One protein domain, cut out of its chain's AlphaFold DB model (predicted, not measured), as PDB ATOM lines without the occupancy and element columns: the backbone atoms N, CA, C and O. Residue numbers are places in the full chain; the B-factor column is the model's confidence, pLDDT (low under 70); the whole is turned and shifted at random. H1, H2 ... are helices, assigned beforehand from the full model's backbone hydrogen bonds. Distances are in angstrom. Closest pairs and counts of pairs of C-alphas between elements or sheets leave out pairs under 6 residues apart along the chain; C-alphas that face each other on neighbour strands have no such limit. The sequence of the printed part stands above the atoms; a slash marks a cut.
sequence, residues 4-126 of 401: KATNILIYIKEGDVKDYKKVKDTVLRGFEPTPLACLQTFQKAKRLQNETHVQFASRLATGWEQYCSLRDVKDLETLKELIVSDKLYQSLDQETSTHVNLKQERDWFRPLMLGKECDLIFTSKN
ATOM      1  N   LYS A   4     -55.838   7.733   1.801       62.56
ATOM      2  CA  LYS A   4     -54.942   6.567   1.780       62.56
ATOM      3  C   LYS A   4     -54.655   5.996   3.178       62.56
ATOM      4  O   LYS A   4     -54.640   4.781   3.343       62.56
ATOM      5  N   ALA A   5     -54.462   6.849   4.187       67.12
ATOM      6  CA  ALA A   5     -54.228   6.411   5.565       67.12
ATOM      7  C   ALA A   5     -55.499   5.814   6.185       67.12
ATOM      8  O   ALA A   5     -55.425   4.796   6.870       67.12
ATOM      9  N   THR A   6     -56.661   6.402   5.889       70.75
ATOM     10  CA  THR A   6     -57.967   5.899   6.336       70.75
ATOM     11  C   THR A   6     -58.255   4.510   5.762       70.75
ATOM     12  O   THR A   6     -58.664   3.622   6.503       70.75
ATOM     13  N   ASN A   7     -57.951   4.285   4.479       72.12
ATOM     14  CA  ASN A   7     -58.096   2.968   3.850       72.12
ATOM     15  C   ASN A   7     -57.180   1.914   4.476       72.12
ATOM     16  O   ASN A   7     -57.619   0.795   4.704       72.12
ATOM     17  N   ILE A   8     -55.933   2.259   4.812       69.94
ATOM     18  CA  ILE A   8     -55.006   1.325   5.475       69.94
ATOM     19  C   ILE A   8     -55.513   0.936   6.873       69.94
ATOM     20  O   ILE A   8     -55.423  -0.231   7.250       69.94
ATOM     21  N   LEU A   9     -56.084   1.890   7.618       69.62
ATOM     22  CA  LEU A   9     -56.645   1.664   8.955       69.62
ATOM     23  C   LEU A   9     -57.828   0.679   8.953       69.62
ATOM     24  O   LEU A   9     -57.984  -0.057   9.923       69.62
ATOM     25  N   ILE A  10     -58.608   0.607   7.866       74.56
ATOM     26  CA  ILE A  10     -59.741  -0.330   7.724       74.56
ATOM     27  C   ILE A  10     -59.280  -1.802   7.718       74.56
ATOM     28  O   ILE A  10     -60.029  -2.682   8.136       74.56
ATOM     29  N   TYR A  11     -58.048  -2.088   7.283       69.25
ATOM     30  CA  TYR A  11     -57.523  -3.457   7.171       69.25
ATOM     31  C   TYR A  11     -56.733  -3.931   8.401       69.25
ATOM     32  O   TYR A  11     -56.235  -5.060   8.415       69.25
ATOM     33  N   ILE A  12     -56.596  -3.097   9.439       76.88
ATOM     34  CA  ILE A  12     -55.915  -3.492  10.675       76.88
ATOM     35  C   ILE A  12     -56.876  -4.344  11.508       76.88
ATOM     36  O   ILE A  12     -57.972  -3.909  11.851       76.88
ATOM     37  N   LYS A  13     -56.469  -5.574  11.845       74.75
ATOM     38  CA  LYS A  13     -57.259  -6.482  12.693       74.75
ATOM     39  C   LYS A  13     -57.539  -5.820  14.047       74.75
ATOM     40  O   LYS A  13     -56.621  -5.251  14.629       74.75
ATOM     41  N   GLU A  14     -58.748  -5.970  14.597       65.31
ATOM     42  CA  GLU A  14     -59.165  -5.338  15.870       65.31
ATOM     43  C   GLU A  14     -58.187  -5.567  17.040       65.31
ATOM     44  O   GLU A  14     -58.034  -4.701  17.901       65.31
ATOM     45  N   GLY A  15     -57.486  -6.707  17.062       65.62
ATOM     46  CA  GLY A  15     -56.456  -7.005  18.064       65.62
ATOM     47  C   GLY A  15     -55.154  -6.208  17.908       65.62
ATOM     48  O   GLY A  15     -54.485  -5.944  18.901       65.62
ATOM     49  N   ASP A  16     -54.813  -5.787  16.689       66.50
ATOM     50  CA  ASP A  16     -53.579  -5.059  16.365       66.50
ATOM     51  C   ASP A  16     -53.762  -3.531  16.400       66.50
ATOM     52  O   ASP A  16     -52.778  -2.804  16.503       66.50
ATOM     53  N   VAL A  17     -55.007  -3.031  16.379       70.25
ATOM     54  CA  VAL A  17     -55.331  -1.589  16.471       70.25
ATOM     55  C   VAL A  17     -54.906  -0.982  17.816       70.25
ATOM     56  O   VAL A  17     -54.643   0.215  17.906       70.25
ATOM     57  N   LYS A  18     -54.817  -1.802  18.869       74.88
ATOM     58  CA  LYS A  18     -54.426  -1.364  20.220       74.88
ATOM     59  C   LYS A  18     -52.915  -1.187  20.388       74.88
ATOM     60  O   LYS A  18     -52.487  -0.577  21.363       74.88
ATOM     61  N   ASP A  19     -52.118  -1.708  19.459       83.56
ATOM     62  CA  ASP A  19     -50.664  -1.603  19.480       83.56
ATOM     63  C   ASP A  19     -50.223  -0.473  18.541       83.56
ATOM     64  O   ASP A  19     -50.206  -0.616  17.315       83.56
ATOM     65  N   TYR A  20     -49.854   0.669  19.129       79.94
ATOM     66  CA  TYR A  20     -49.410   1.845  18.379       79.94
ATOM     67  C   TYR A  20     -48.242   1.530  17.439       79.94
ATOM     68  O   TYR A  20     -48.197   2.064  16.331       79.94
ATOM     69  N   LYS A  21     -47.325   0.638  17.834       81.31
ATOM     70  CA  LYS A  21     -46.183   0.254  17.002       81.31
ATOM     71  C   LYS A  21     -46.662  -0.498  15.765       81.31
ATOM     72  O   LYS A  21     -46.295  -0.132  14.654       81.31
ATOM     73  N   LYS A  22     -47.574  -1.461  15.924       79.69
ATOM     74  CA  LYS A  22     -48.163  -2.179  14.781       79.69
ATOM     75  C   LYS A  22     -48.977  -1.269  13.874       79.69
ATOM     76  O   LYS A  22     -48.881  -1.404  12.653       79.69
ATOM     77  N   VAL A  23     -49.756  -0.341  14.429       79.69
ATOM     78  CA  VAL A  23     -50.517   0.633  13.631       79.69
ATOM     79  C   VAL A  23     -49.565   1.547  12.859       79.69
ATOM     80  O   VAL A  23     -49.713   1.685  11.644       79.69
ATOM     81  N   LYS A  24     -48.548   2.104  13.526       79.62
ATOM     82  CA  LYS A  24     -47.518   2.951  12.913       79.62
ATOM     83  C   LYS A  24     -46.784   2.216  11.794       79.62
ATOM     84  O   LYS A  24     -46.720   2.739  10.685       79.62
ATOM     85  N   ASP A  25     -46.322   0.994  12.041       76.62
ATOM     86  CA  ASP A  25     -45.629   0.184  11.038       76.62
ATOM     87  C   ASP A  25     -46.556  -0.152   9.862       76.62
ATOM     88  O   ASP A  25     -46.130  -0.165   8.714       76.62
ATOM     89  N   THR A  26     -47.845  -0.403  10.111       76.06
ATOM     90  CA  THR A  26     -48.815  -0.698   9.044       76.06
ATOM     91  C   THR A  26     -49.097   0.510   8.167       76.06
ATOM     92  O   THR A  26     -49.146   0.378   6.943       76.06
ATOM     93  N   VAL A  27     -49.235   1.687   8.774       78.31
ATOM     94  CA  VAL A  27     -49.406   2.937   8.037       78.31
ATOM     95  C   VAL A  27     -48.143   3.244   7.242       78.31
ATOM     96  O   VAL A  27     -48.244   3.403   6.033       78.31
ATOM     97  N   LEU A  28     -46.959   3.244   7.864       76.50
ATOM     98  CA  LEU A  28     -45.695   3.511   7.168       76.50
ATOM     99  C   LEU A  28     -45.485   2.561   5.980       76.50
ATOM    100  O   LEU A  28     -45.233   3.036   4.875       76.50
ATOM    101  N   ARG A  29     -45.754   1.257   6.145       69.88
ATOM    102  CA  ARG A  29     -45.702   0.271   5.047       69.88
ATOM    103  C   ARG A  29     -46.600   0.610   3.858       69.88
ATOM    104  O   ARG A  29     -46.244   0.325   2.724       69.88
ATOM    105  N   GLY A  30     -47.778   1.191   4.085       68.12
ATOM    106  CA  GLY A  30     -48.674   1.574   2.990       68.12
ATOM    107  C   GLY A  30     -48.231   2.838   2.239       68.12
ATOM    108  O   GLY A  30     -48.732   3.122   1.144       68.12
ATOM    109  N   PHE A  31     -47.309   3.612   2.816       71.31
ATOM    110  CA  PHE A  31     -46.746   4.823   2.219       71.31
ATOM    111  C   PHE A  31     -45.326   4.635   1.675       71.31
ATOM    112  O   PHE A  31     -44.924   5.430   0.826       71.31
ATOM    113  N   GLU A  32     -44.605   3.593   2.089       71.31
ATOM    114  CA  GLU A  32     -43.304   3.243   1.520       71.31
ATOM    115  C   GLU A  32     -43.427   2.849   0.035       71.31
ATOM    116  O   GLU A  32     -44.341   2.109  -0.351       71.31
ATOM    117  N   PRO A  33     -42.534   3.355  -0.834       75.69
ATOM    118  CA  PRO A  33     -42.489   2.930  -2.223       75.69
ATOM    119  C   PRO A  33     -42.078   1.460  -2.301       75.69
ATOM    120  O   PRO A  33     -41.183   1.003  -1.588       75.69
ATOM    121  N   THR A  34     -42.715   0.704  -3.196       82.25
ATOM    122  CA  THR A  34     -42.305  -0.683  -3.418       82.25
ATOM    123  C   THR A  34     -40.890  -0.712  -4.000       82.25
ATOM    124  O   THR A  34     -40.523   0.186  -4.766       82.25
ATOM    125  N   PRO A  35     -40.095  -1.758  -3.721       84.31
ATOM    126  CA  PRO A  35     -38.745  -1.860  -4.273       84.31
ATOM    127  C   PRO A  35     -38.732  -1.754  -5.809       84.31
ATOM    128  O   PRO A  35     -37.879  -1.091  -6.391       84.31
ATOM    129  N   LEU A  36     -39.741  -2.331  -6.476       82.62
ATOM    130  CA  LEU A  36     -39.911  -2.230  -7.925       82.62
ATOM    131  C   LEU A  36     -40.165  -0.784  -8.385       82.62
ATOM    132  O   LEU A  36     -39.617  -0.360  -9.401       82.62
ATOM    133  N   ALA A  37     -40.968  -0.014  -7.648       84.44
ATOM    134  CA  ALA A  37     -41.198   1.398  -7.950       84.44
ATOM    135  C   ALA A  37     -39.918   2.232  -7.776       84.44
ATOM    136  O   ALA A  37     -39.645   3.105  -8.605       84.44
ATOM    137  N   CYS A  38     -39.102   1.938  -6.757       88.06
ATOM    138  CA  CYS A  38     -37.789   2.564  -6.570       88.06
ATOM    139  C   CYS A  38     -36.855   2.274  -7.750       88.06
ATOM    140  O   CYS A  38     -36.318   3.208  -8.347       88.06
ATOM    141  N   LEU A  39     -36.737   1.003  -8.157       89.56
ATOM    142  CA  LEU A  39     -35.925   0.604  -9.307       89.56
ATOM    143  C   LEU A  39     -36.381   1.296 -10.598       89.56
ATOM    144  O   LEU A  39     -35.564   1.844 -11.334       89.56
ATOM    145  N   GLN A  40     -37.690   1.328 -10.864       89.06
ATOM    146  CA  GLN A  40     -38.229   2.012 -12.042       89.06
ATOM    147  C   GLN A  40     -37.968   3.520 -12.011       89.06
ATOM    148  O   GLN A  40     -37.687   4.112 -13.053       89.06
ATOM    149  N   THR A  41     -38.058   4.141 -10.834       90.44
ATOM    150  CA  THR A  41     -37.760   5.566 -10.651       90.44
ATOM    151  C   THR A  41     -36.294   5.848 -10.954       90.44
ATOM    152  O   THR A  41     -36.005   6.783 -11.698       90.44
ATOM    153  N   PHE A  42     -35.382   5.009 -10.454       93.56
ATOM    154  CA  PHE A  42     -33.953   5.088 -10.749       93.56
ATOM    155  C   PHE A  42     -33.668   4.918 -12.250       93.56
ATOM    156  O   PHE A  42     -33.030   5.774 -12.856       93.56
ATOM    157  N   GLN A  43     -34.208   3.874 -12.885       91.81
ATOM    158  CA  GLN A  43     -33.981   3.584 -14.308       91.81
ATOM    159  C   GLN A  43     -34.520   4.671 -15.246       91.81
ATOM    160  O   GLN A  43     -33.933   4.949 -16.290       91.81
ATOM    161  N   LYS A  44     -35.657   5.282 -14.898       92.88
ATOM    162  CA  LYS A  44     -36.296   6.338 -15.700       92.88
ATOM    163  C   LYS A  44     -35.801   7.740 -15.343       92.88
ATOM    164  O   LYS A  44     -36.235   8.705 -15.978       92.88
ATOM    165  N   ALA A  45     -34.941   7.875 -14.333       93.88
ATOM    166  CA  ALA A  45     -34.467   9.165 -13.866       93.88
ATOM    167  C   ALA A  45     -33.719   9.905 -14.983       93.88
ATOM    168  O   ALA A  45     -32.796   9.388 -15.607       93.88
ATOM    169  N   LYS A  46     -34.109  11.160 -15.210       95.56
ATOM    170  CA  LYS A  46     -33.412  12.093 -16.101       95.56
ATOM    171  C   LYS A  46     -32.919  13.283 -15.290       95.56
ATOM    172  O   LYS A  46     -33.515  13.610 -14.258       95.56
ATOM    173  N   ARG A  47     -31.845  13.928 -15.754       96.19
ATOM    174  CA  ARG A  47     -31.358  15.183 -15.166       96.19
ATOM    175  C   ARG A  47     -32.441  16.251 -15.299       96.19
ATOM    176  O   ARG A  47     -33.009  16.417 -16.381       96.19
ATOM    177  N   LEU A  48     -32.720  16.965 -14.213       93.81
ATOM    178  CA  LEU A  48     -33.660  18.082 -14.244       93.81
ATOM    179  C   LEU A  48     -33.008  19.326 -14.862       93.81
ATOM    180  O   LEU A  48     -31.788  19.487 -14.850       93.81
ATOM    181  N   GLN A  49     -33.830  20.234 -15.390       87.00
ATOM    182  CA  GLN A  49     -33.341  21.446 -16.054       87.00
ATOM    183  C   GLN A  49     -32.518  22.344 -15.111       87.00
ATOM    184  O   GLN A  49     -31.509  22.900 -15.536       87.00
ATOM    185  N   ASN A  50     -32.895  22.391 -13.828       93.19
ATOM    186  CA  ASN A  50     -32.267  23.220 -12.792       93.19
ATOM    187  C   ASN A  50     -31.305  22.432 -11.881       93.19
ATOM    188  O   ASN A  50     -31.049  22.836 -10.753       93.19
ATOM    189  N   GLU A  51     -30.810  21.283 -12.339       95.94
ATOM    190  CA  GLU A  51     -29.948  20.392 -11.559       95.94
ATOM    191  C   GLU A  51     -28.582  20.243 -12.240       95.94
ATOM    192  O   GLU A  51     -28.495  19.963 -13.439       95.94
ATOM    193  N   THR A  52     -27.500  20.410 -11.484       97.12
ATOM    194  CA  THR A  52     -26.133  20.138 -11.960       97.12
ATOM    195  C   THR A  52     -25.892  18.633 -12.124       97.12
ATOM    196  O   THR A  52     -26.590  17.804 -11.543       97.12
ATOM    197  N   HIS A  53     -24.869  18.236 -12.884       95.75
ATOM    198  CA  HIS A  53     -24.528  16.814 -13.028       95.75
ATOM    199  C   HIS A  53     -24.128  16.157 -11.698       95.75
ATOM    200  O   HIS A  53     -24.455  14.996 -11.480       95.75
ATOM    201  N   VAL A  54     -23.490  16.907 -10.793       96.69
ATOM    202  CA  VAL A  54     -23.123  16.424  -9.452       96.69
ATOM    203  C   VAL A  54     -24.371  16.144  -8.614       96.69
ATOM    204  O   VAL A  54     -24.487  15.076  -8.018       96.69
ATOM    205  N   GLN A  55     -25.344  17.059  -8.621       94.81
ATOM    206  CA  GLN A  55     -26.624  16.855  -7.932       94.81
ATOM    207  C   GLN A  55     -27.393  15.665  -8.519       94.81
ATOM    208  O   GLN A  55     -27.914  14.845  -7.764       94.81
ATOM    209  N   PHE A  56     -27.382  15.511  -9.847       97.56
ATOM    210  CA  PHE A  56     -28.015  14.365 -10.492       97.56
ATOM    211  C   PHE A  56     -27.355  13.039 -10.109       97.56
ATOM    212  O   PHE A  56     -28.056  12.089  -9.766       97.56
ATOM    213  N   ALA A  57     -26.022  12.979 -10.109       96.88
ATOM    214  CA  ALA A  57     -25.284  11.801  -9.666       96.88
ATOM    215  C   ALA A  57     -25.595  11.460  -8.200       96.88
ATOM    216  O   ALA A  57     -25.876  10.303  -7.895       96.88
ATOM    217  N   SER A  58     -25.639  12.462  -7.315       96.56
ATOM    218  CA  SER A  58     -26.035  12.271  -5.914       96.56
ATOM    219  C   SER A  58     -27.451  11.708  -5.798       96.56
ATOM    220  O   SER A  58     -27.674  10.764  -5.047       96.56
ATOM    221  N   ARG A  59     -28.410  12.239  -6.565       95.44
ATOM    222  CA  ARG A  59     -29.796  11.759  -6.562       95.44
ATOM    223  C   ARG A  59     -29.921  10.329  -7.091       95.44
ATOM    224  O   ARG A  59     -30.706   9.555  -6.548       95.44
ATOM    225  N   LEU A  60     -29.162   9.972  -8.130       96.38
ATOM    226  CA  LEU A  60     -29.086   8.597  -8.631       96.38
ATOM    227  C   LEU A  60     -28.517   7.653  -7.568       96.38
ATOM    228  O   LEU A  60     -29.117   6.611  -7.317       96.38
ATOM    229  N   ALA A  61     -27.411   8.034  -6.922       95.44
ATOM    230  CA  ALA A  61     -26.784   7.239  -5.871       95.44
ATOM    231  C   ALA A  61     -27.753   6.983  -4.709       95.44
ATOM    232  O   ALA A  61     -27.974   5.833  -4.345       95.44
ATOM    233  N   THR A  62     -28.424   8.028  -4.212       94.00
ATOM    234  CA  THR A  62     -29.440   7.891  -3.157       94.00
ATOM    235  C   THR A  62     -30.612   7.014  -3.597       94.00
ATOM    236  O   THR A  62     -31.075   6.178  -2.826       94.00
ATOM    237  N   GLY A  63     -31.094   7.164  -4.835       92.50
ATOM    238  CA  GLY A  63     -32.181   6.330  -5.356       92.50
ATOM    239  C   GLY A  63     -31.804   4.847  -5.447       92.50
ATOM    240  O   GLY A  63     -32.617   3.983  -5.121       92.50
ATOM    241  N   TRP A  64     -30.566   4.550  -5.848       94.56
ATOM    242  CA  TRP A  64     -30.044   3.182  -5.880       94.56
ATOM    243  C   TRP A  64     -29.850   2.608  -4.473       94.56
ATOM    244  O   TRP A  64     -30.272   1.489  -4.203       94.56
ATOM    245  N   GLU A  65     -29.286   3.385  -3.550       93.12
ATOM    246  CA  GLU A  65     -29.066   2.970  -2.161       93.12
ATOM    247  C   GLU A  65     -30.381   2.671  -1.428       93.12
ATOM    248  O   GLU A  65     -30.489   1.668  -0.718       93.12
ATOM    249  N   GLN A  66     -31.421   3.477  -1.665       90.69
ATOM    250  CA  GLN A  66     -32.774   3.197  -1.182       90.69
ATOM    251  C   GLN A  66     -33.309   1.872  -1.733       90.69
ATOM    252  O   GLN A  66     -33.882   1.081  -0.983       90.69
ATOM    253  N   TYR A  67     -33.105   1.596  -3.025       92.88
ATOM    254  CA  TYR A  67     -33.509   0.325  -3.624       92.88
ATOM    255  C   TYR A  67     -32.767  -0.869  -3.007       92.88
ATOM    256  O   TYR A  67     -33.405  -1.846  -2.614       92.88
ATOM    257  N   CYS A  68     -31.443  -0.774  -2.856       92.44
ATOM    258  CA  CYS A  68     -30.632  -1.809  -2.217       92.44
ATOM    259  C   CYS A  68     -31.049  -2.054  -0.762       92.44
ATOM    260  O   CYS A  68     -31.158  -3.208  -0.348       92.44
ATOM    261  N   SER A  69     -31.356  -0.989  -0.018       90.19
ATOM    262  CA  SER A  69     -31.829  -1.075   1.370       90.19
ATOM    263  C   SER A  69     -33.169  -1.807   1.465       90.19
ATOM    264  O   SER A  69     -33.341  -2.687   2.302       90.19
ATOM    265  N   LEU A  70     -34.105  -1.510   0.557       87.88
ATOM    266  CA  LEU A  70     -35.398  -2.198   0.477       87.88
ATOM    267  C   LEU A  70     -35.283  -3.676   0.061       87.88
ATOM    268  O   LEU A  70     -36.219  -4.446   0.272       87.88
ATOM    269  N   ARG A  71     -34.164  -4.069  -0.557       89.50
ATOM    270  CA  ARG A  71     -33.840  -5.447  -0.966       89.50
ATOM    271  C   ARG A  71     -32.927  -6.178   0.021       89.50
ATOM    272  O   ARG A  71     -32.518  -7.300  -0.274       89.50
ATOM    273  N   ASP A  72     -32.616  -5.551   1.157       90.44
ATOM    274  CA  ASP A  72     -31.713  -6.065   2.195       90.44
ATOM    275  C   ASP A  72     -30.347  -6.529   1.642       90.44
ATOM    276  O   ASP A  72     -29.806  -7.561   2.042       90.44
ATOM    277  N   VAL A  73     -29.783  -5.782   0.684       92.38
ATOM    278  CA  VAL A  73     -28.449  -6.062   0.124       92.38
ATOM    279  C   VAL A  73     -27.371  -5.522   1.060       92.38
ATOM    280  O   VAL A  73     -27.328  -4.322   1.324       92.38
ATOM    281  N   LYS A  74     -26.488  -6.403   1.543       89.50
ATOM    282  CA  LYS A  74     -25.472  -6.076   2.565       89.50
ATOM    283  C   LYS A  74     -24.043  -6.128   2.046       89.50
ATOM    284  O   LYS A  74     -23.158  -5.512   2.632       89.50
ATOM    285  N   ASP A  75     -23.815  -6.862   0.965       94.31
ATOM    286  CA  ASP A  75     -22.487  -7.128   0.438       94.31
ATOM    287  C   ASP A  75     -22.469  -7.097  -1.096       94.31
ATOM    288  O   ASP A  75     -23.496  -7.047  -1.779       94.31
ATOM    289  N   LEU A  76     -21.255  -7.093  -1.645       93.56
ATOM    290  CA  LEU A  76     -21.041  -7.035  -3.085       93.56
ATOM    291  C   LEU A  76     -21.609  -8.266  -3.807       93.56
ATOM    292  O   LEU A  76     -22.013  -8.157  -4.963       93.56
ATOM    293  N   GLU A  77     -21.637  -9.429  -3.160       94.19
ATOM    294  CA  GLU A  77     -22.101 -10.657  -3.797       94.19
ATOM    295  C   GLU A  77     -23.623 -10.648  -3.946       94.19
ATOM    296  O   GLU A  77     -24.138 -10.834  -5.048       94.19
ATOM    297  N   THR A  78     -24.339 -10.277  -2.885       93.88
ATOM    298  CA  THR A  78     -25.787 -10.061  -2.941       93.88
ATOM    299  C   THR A  78     -26.177  -8.955  -3.915       93.88
ATOM    300  O   THR A  78     -27.216  -9.062  -4.567       93.88
ATOM    301  N   LEU A  79     -25.340  -7.927  -4.092       95.31
ATOM    302  CA  LEU A  79     -25.562  -6.902  -5.114       95.31
ATOM    303  C   LEU A  79     -25.460  -7.470  -6.537       95.31
ATOM    304  O   LEU A  79     -26.321  -7.183  -7.371       95.31
ATOM    305  N   LYS A  80     -24.433  -8.279  -6.830       95.75
ATOM    306  CA  LYS A  80     -24.298  -8.936  -8.143       95.75
ATOM    307  C   LYS A  80     -25.490  -9.841  -8.423       95.75
ATOM    308  O   LYS A  80     -26.057  -9.788  -9.512       95.75
ATOM    309  N   GLU A  81     -25.886 -10.641  -7.435       96.44
ATOM    310  CA  GLU A  81     -27.058 -11.504  -7.535       96.44
ATOM    311  C   GLU A  81     -28.329 -10.692  -7.819       96.44
ATOM    312  O   GLU A  81     -29.100 -11.073  -8.698       96.44
ATOM    313  N   LEU A  82     -28.523  -9.554  -7.140       94.75
ATOM    314  CA  LEU A  82     -29.681  -8.682  -7.350       94.75
ATOM    315  C   LEU A  82     -29.721  -8.143  -8.781       94.75
ATOM    316  O   LEU A  82     -30.759  -8.214  -9.435       94.75
ATOM    317  N   ILE A  83     -28.585  -7.665  -9.295       94.56
ATOM    318  CA  ILE A  83     -28.480  -7.139 -10.663       94.56
ATOM    319  C   ILE A  83     -28.836  -8.220 -11.693       94.56
ATOM    320  O   ILE A  83     -29.580  -7.953 -12.640       94.56
ATOM    321  N   VAL A  84     -28.328  -9.445 -11.515       95.56
ATOM    322  CA  VAL A  84     -28.623 -10.563 -12.424       95.56
ATOM    323  C   VAL A  84     -30.101 -10.951 -12.345       95.56
ATOM    324  O   VAL A  84     -30.738 -11.126 -13.385       95.56
ATOM    325  N   SER A  85     -30.665 -11.039 -11.140       94.31
ATOM    326  CA  SER A  85     -32.088 -11.329 -10.946       94.31
ATOM    327  C   SER A  85     -32.985 -10.271 -11.581       94.31
ATOM    328  O   SER A  85     -33.919 -10.622 -12.300       94.31
ATOM    329  N   ASP A  86     -32.681  -8.987 -11.394       92.62
ATOM    330  CA  ASP A  86     -33.437  -7.893 -12.004       92.62
ATOM    331  C   ASP A  86     -33.342  -7.929 -13.531       92.62
ATOM    332  O   ASP A  86     -34.330  -7.671 -14.225       92.62
ATOM    333  N   LYS A  87     -32.174  -8.287 -14.079       93.69
ATOM    334  CA  LYS A  87     -32.000  -8.430 -15.525       93.69
ATOM    335  C   LYS A  87     -32.808  -9.598 -16.090       93.69
ATOM    336  O   LYS A  87     -33.445  -9.431 -17.130       93.69
ATOM    337  N   LEU A  88     -32.801 -10.750 -15.415       93.06
ATOM    338  CA  LEU A  88     -33.620 -11.902 -15.791       93.06
ATOM    339  C   LEU A  88     -35.105 -11.543 -15.714       93.06
ATOM    340  O   LEU A  88     -35.832 -11.753 -16.680       93.06
ATOM    341  N   TYR A  89     -35.534 -10.906 -14.624       90.31
ATOM    342  CA  TYR A  89     -36.915 -10.475 -14.432       90.31
ATOM    343  C   TYR A  89     -37.396  -9.523 -15.542       90.31
ATOM    344  O   TYR A  89     -38.498  -9.684 -16.057       90.31
ATOM    345  N   GLN A  90     -36.555  -8.576 -15.980       88.50
ATOM    346  CA  GLN A  90     -36.862  -7.666 -17.096       88.50
ATOM    347  C   GLN A  90     -37.045  -8.368 -18.449       88.50
ATOM    348  O   GLN A  90     -37.632  -7.781 -19.354       88.50
ATOM    349  N   SER A  91     -36.516  -9.583 -18.615       88.44
ATOM    350  CA  SER A  91     -36.653 -10.357 -19.856       88.44
ATOM    351  C   SER A  91     -37.911 -11.227 -19.907       88.44
ATOM    352  O   SER A  91     -38.206 -11.800 -20.953       88.44
ATOM    353  N   LEU A  92     -38.646 -11.334 -18.796       88.00
ATOM    354  CA  LEU A  92     -39.837 -12.171 -18.700       88.00
ATOM    355  C   LEU A  92     -41.029 -11.533 -19.418       88.00
ATOM    356  O   LEU A  92     -41.213 -10.315 -19.406       88.00
ATOM    357  N   ASP A  93     -41.891 -12.375 -19.986       86.06
ATOM    358  CA  ASP A  93     -43.191 -11.942 -20.482       86.06
ATOM    359  C   ASP A  93     -44.119 -11.514 -19.329       86.06
ATOM    360  O   ASP A  93     -43.892 -11.820 -18.151       86.06
ATOM    361  N   GLN A  94     -45.191 -10.792 -19.661       83.94
ATOM    362  CA  GLN A  94     -46.118 -10.236 -18.670       83.94
ATOM    363  C   GLN A  94     -46.739 -11.313 -17.766       83.94
ATOM    364  O   GLN A  94     -46.993 -11.067 -16.587       83.94
ATOM    365  N   GLU A  95     -46.994 -12.506 -18.295       83.25
ATOM    366  CA  GLU A  95     -47.646 -13.575 -17.546       83.25
ATOM    367  C   GLU A  95     -46.672 -14.209 -16.544       83.25
ATOM    368  O   GLU A  95     -46.987 -14.340 -15.360       83.25
ATOM    369  N   THR A  96     -45.462 -14.541 -17.004       85.44
ATOM    370  CA  THR A  96     -44.404 -15.121 -16.163       85.44
ATOM    371  C   THR A  96     -43.939 -14.138 -15.088       85.44
ATOM    372  O   THR A  96     -43.837 -14.512 -13.920       85.44
ATOM    373  N   SER A  97     -43.742 -12.862 -15.437       86.12
ATOM    374  CA  SER A  97     -43.391 -11.817 -14.463       86.12
ATOM    375  C   SER A  97     -44.468 -11.628 -13.393       86.12
ATOM    376  O   SER A  97     -44.135 -11.531 -12.215       86.12
ATOM    377  N   THR A  98     -45.755 -11.656 -13.759       85.25
ATOM    378  CA  THR A  98     -46.859 -11.545 -12.788       85.25
ATOM    379  C   THR A  98     -46.836 -12.697 -11.785       85.25
ATOM    380  O   THR A  98     -46.951 -12.462 -10.583       85.25
ATOM    381  N   HIS A  99     -46.639 -13.935 -12.245       85.06
ATOM    382  CA  HIS A  99     -46.552 -15.099 -11.356       85.06
ATOM    383  C   HIS A  99     -45.333 -15.032 -10.433       85.06
ATOM    384  O   HIS A  99     -45.455 -15.243  -9.226       85.06
ATOM    385  N   VAL A 100     -44.162 -14.703 -10.981       86.56
ATOM    386  CA  VAL A 100     -42.938 -14.533 -10.189       86.56
ATOM    387  C   VAL A 100     -43.132 -13.444  -9.134       86.56
ATOM    388  O   VAL A 100     -42.788 -13.657  -7.974       86.56
ATOM    389  N   ASN A 101     -43.738 -12.315  -9.500       83.44
ATOM    390  CA  ASN A 101     -43.997 -11.207  -8.586       83.44
ATOM    391  C   ASN A 101     -44.951 -11.596  -7.446       83.44
ATOM    392  O   ASN A 101     -44.755 -11.166  -6.313       83.44
ATOM    393  N   LEU A 102     -45.955 -12.439  -7.716       81.25
ATOM    394  CA  LEU A 102     -46.844 -12.966  -6.673       81.25
ATOM    395  C   LEU A 102     -46.096 -13.856  -5.675       81.25
ATOM    396  O   LEU A 102     -46.393 -13.812  -4.484       81.25
ATOM    397  N   LYS A 103     -45.119 -14.637  -6.144       80.19
ATOM    398  CA  LYS A 103     -44.310 -15.514  -5.289       80.19
ATOM    399  C   LYS A 103     -43.169 -14.810  -4.557       80.19
ATOM    400  O   LYS A 103     -42.703 -15.333  -3.551       80.19
ATOM    401  N   GLN A 104     -42.700 -13.670  -5.060       75.50
ATOM    402  CA  GLN A 104     -41.623 -12.909  -4.426       75.50
ATOM    403  C   GLN A 104     -42.058 -12.287  -3.088       75.50
ATOM    404  O   GLN A 104     -41.210 -12.059  -2.234       75.50
ATOM    405  N   GLU A 105     -43.360 -12.097  -2.843       67.81
ATOM    406  CA  GLU A 105     -43.897 -11.472  -1.624       67.81
ATOM    407  C   GLU A 105     -43.075 -10.244  -1.168       67.81
ATOM    408  O   GLU A 105     -43.210  -9.160  -1.737       67.81
ATOM    409  N   ARG A 106     -42.244 -10.406  -0.125       62.50
ATOM    410  CA  ARG A 106     -41.368  -9.370   0.450       62.50
ATOM    411  C   ARG A 106     -39.888  -9.559   0.134       62.50
ATOM    412  O   ARG A 106     -39.118  -8.631   0.362       62.50
ATOM    413  N   ASP A 107     -39.501 -10.731  -0.347       79.00
ATOM    414  CA  ASP A 107     -38.119 -11.055  -0.677       79.00
ATOM    415  C   ASP A 107     -37.924 -11.020  -2.200       79.00
ATOM    416  O   ASP A 107     -38.829 -10.702  -2.975       79.00
ATOM    417  N   TRP A 108     -36.716 -11.295  -2.662       90.12
ATOM    418  CA  TRP A 108     -36.411 -11.393  -4.077       90.12
ATOM    419  C   TRP A 108     -35.678 -12.695  -4.367       90.12
ATOM    420  O   TRP A 108     -34.811 -13.154  -3.624       90.12
ATOM    421  N   PHE A 109     -36.029 -13.313  -5.492       90.75
ATOM    422  CA  PHE A 109     -35.393 -14.560  -5.883       90.75
ATOM    423  C   PHE A 109     -33.959 -14.314  -6.328       90.75
ATOM    424  O   PHE A 109     -33.718 -13.537  -7.252       90.75
ATOM    425  N   ARG A 110     -33.019 -15.048  -5.732       92.25
ATOM    426  CA  ARG A 110     -31.655 -15.173  -6.257       92.25
ATOM    427  C   ARG A 110     -31.668 -15.731  -7.684       92.25
ATOM    428  O   ARG A 110     -32.603 -16.468  -8.015       92.25
ATOM    429  N   PRO A 111     -30.641 -15.462  -8.508       94.50
ATOM    430  CA  PRO A 111     -30.683 -15.744  -9.944       94.50
ATOM    431  C   PRO A 111     -31.100 -17.174 -10.289       94.50
ATOM    432  O   PRO A 111     -32.000 -17.392 -11.098       94.50
ATOM    433  N   LEU A 112     -30.503 -18.161  -9.615       91.75
ATOM    434  CA  LEU A 112     -30.790 -19.572  -9.860       91.75
ATOM    435  C   LEU A 112     -32.214 -19.964  -9.443       91.75
ATOM    436  O   LEU A 112     -32.858 -20.768 -10.112       91.75
ATOM    437  N   MET A 113     -32.709 -19.409  -8.337       90.75
ATOM    438  CA  MET A 113     -34.068 -19.676  -7.863       90.75
ATOM    439  C   MET A 113     -35.109 -19.014  -8.762       90.75
ATOM    440  O   MET A 113     -36.126 -19.633  -9.065       90.75
ATOM    441  N   LEU A 114     -34.822 -17.802  -9.244       92.19
ATOM    442  CA  LEU A 114     -35.660 -17.105 -10.209       92.19
ATOM    443  C   LEU A 114     -35.758 -17.898 -11.516       92.19
ATOM    444  O   LEU A 114     -36.861 -18.120 -12.007       92.19
ATOM    445  N   GLY A 115     -34.623 -18.378 -12.034       91.12
ATOM    446  CA  GLY A 115     -34.580 -19.227 -13.227       91.12
ATOM    447  C   GLY A 115     -35.402 -20.505 -13.064       91.12
ATOM    448  O   GLY A 115     -36.273 -20.775 -13.884       91.12
ATOM    449  N   LYS A 116     -35.224 -21.231 -11.952       89.38
ATOM    450  CA  LYS A 116     -36.011 -22.439 -11.645       89.38
ATOM    451  C   LYS A 116     -37.514 -22.175 -11.601       89.38
ATOM    452  O   LYS A 116     -38.292 -22.992 -12.085       89.38
ATOM    453  N   GLU A 117     -37.929 -21.060 -11.007       87.00
ATOM    454  CA  GLU A 117     -39.345 -20.698 -10.951       87.00
ATOM    455  C   GLU A 117     -39.892 -20.374 -12.349       87.00
ATOM    456  O   GLU A 117     -40.995 -20.801 -12.689       87.00
ATOM    457  N   CYS A 118     -39.102 -19.701 -13.192       88.44
ATOM    458  CA  CYS A 118     -39.462 -19.457 -14.588       88.44
ATOM    459  C   CYS A 118     -39.607 -20.775 -15.368       88.44
ATOM    460  O   CYS A 118     -40.627 -20.978 -16.028       88.44
ATOM    461  N   ASP A 119     -38.652 -21.698 -15.231       86.75
ATOM    462  CA  ASP A 119     -38.680 -23.013 -15.884       86.75
ATOM    463  C   ASP A 119     -39.878 -23.863 -15.434       86.75
ATOM    464  O   ASP A 119     -40.478 -24.581 -16.238       86.75
ATOM    465  N   LEU A 120     -40.269 -23.770 -14.159       86.06
ATOM    466  CA  LEU A 120     -41.430 -24.482 -13.620       86.06
ATOM    467  C   LEU A 120     -42.734 -24.005 -14.276       86.06
ATOM    468  O   LEU A 120     -43.569 -24.818 -14.682       86.06
ATOM    469  N   ILE A 121     -42.903 -22.690 -14.429       81.94
ATOM    470  CA  ILE A 121     -44.067 -22.102 -15.109       81.94
ATOM    471  C   ILE A 121     -44.041 -22.472 -16.589       81.94
ATOM    472  O   ILE A 121     -45.068 -22.833 -17.160       81.94
ATOM    473  N   PHE A 122     -42.859 -22.427 -17.197       80.50
ATOM    474  CA  PHE A 122     -42.660 -22.769 -18.595       80.50
ATOM    475  C   PHE A 122     -43.067 -24.223 -18.886       80.50
ATOM    476  O   PHE A 122     -43.880 -24.481 -19.776       80.50
ATOM    477  N   THR A 123     -42.599 -25.153 -18.050       79.62
ATOM    478  CA  THR A 123     -42.907 -26.589 -18.139       79.62
ATOM    479  C   THR A 123     -44.378 -26.881 -17.832       79.62
ATOM    480  O   THR A 123     -45.011 -27.661 -18.539       79.62
ATOM    481  N   SER A 124     -44.961 -26.234 -16.814       76.56
ATOM    482  CA  SER A 124     -46.368 -26.462 -16.430       76.56
ATOM    483  C   SER A 124     -47.370 -26.004 -17.493       76.56
ATOM    484  O   SER A 124     -48.485 -26.517 -17.553       76.56
ATOM    485  N   LYS A 125     -46.963 -25.081 -18.368       71.44
ATOM    486  CA  LYS A 125     -47.763 -24.598 -19.498       71.44
ATOM    487  C   LYS A 125     -47.572 -25.401 -20.783       71.44
ATOM    488  O   LYS A 125     -48.157 -25.032 -21.797       71.44
ATOM    489  N   ASN A 126     -46.774 -26.473 -20.757       60.94
ATOM    490  CA  ASN A 126     -46.446 -27.278 -21.935       60.94
ATOM    491  C   ASN A 126     -45.837 -26.446 -23.086       60.94
ATOM    492  O   ASN A 126     -45.959 -26.823 -24.249       60.94
TER     493      ASN A 126
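What this domain is: This is residues 4 to 126 of the 401 residues of an uncharacterized protein of Araneus ventricosus (UniProt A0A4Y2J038). Three separate groups of helices spread out like three arms of an open, loose frame: a crossed pair, H1 and H2; a helical hairpin, H3 and H4; and a triangle, H5, H6 and H7, in which H7 packs on both others. Residues 32 to 34 join the pair to the hairpin, and residues 71 to 75 join the hairpin to the triangle. The printed part has 123 residues, with seven named helices in the order H1 to H7 and no named strand, and its class is all helix. The whole is loose, with a radius of gyration of the C-alphas of 18.1 A and spans of 50 by 47 by 28 A.

How they stand to each other: H1, residues 4 to 10, touches H2, residues 20 to 31, opposite ways at a steep tilt of 46 degrees; their closest C-alphas, those of Ile 8 and Val 27, are 6.4 A apart. H2 and H3, residues 35 to 44, are apart. H3 and H4, residues 53 to 70, touch and form a helical hairpin, opposite ways at a shallow tilt of 20 degrees; their closest C-alphas, those of Cys 38 and Tyr 67, are 5.7 A apart. H4 and H5, residues 76 to 90, are close but not clearly touching and about perpendicular at 89 degrees, with the closest C-alphas, those of Cys 68 and Leu 79, 7.7 A apart. H5 and H6, residues 94 to 104, are close but not clearly touching, with the closest C-alphas, those of Tyr 89 and Ser 97, 6.6 A apart; they run opposite ways at a steep tilt of 36 degrees, only just past shallow. H7, residues 111 to 124, touches H5 with residues 111 to 115 alone, the same way at a shallow tilt of 27 degrees; the C-alphas of Ser 85 and Pro 111, the closest, are 4.7 A apart. H6 and H7 touch, opposite ways at a steep tilt of 56 degrees, with the closest C-alphas, those of Thr 96 and Cys 118, 6.8 A apart. The helix packing is part aligned and part crossed, with 2 of these 4 touching pairs at a shallow tilt. In each of the seven helices every O i to N i+4 pair is within hydrogen-bond range.

Where its parts are: H1 begins at C-alpha 4, (-54.942, 6.567, 1.780), and H2 measures 16.6 A from first to last C-alpha. H4, the longest helix with 18 residues, measures 25.7 A and begins at C-alpha 53, (-24.528, 16.814, -13.028). H5 measures 21.1 A and H7 20.1 A; H7 ends at C-alpha 124, (-46.368, -26.462, -16.430).

The domain as a whole: The two C-alphas farthest apart, those of Asn 50 and Asn 126, are 53.2 A apart. The printed part has no cut and no long link. The mean pLDDT of the printed part is 85.2; 13 residues are under 70, among them 14 to 16 and 105 to 106.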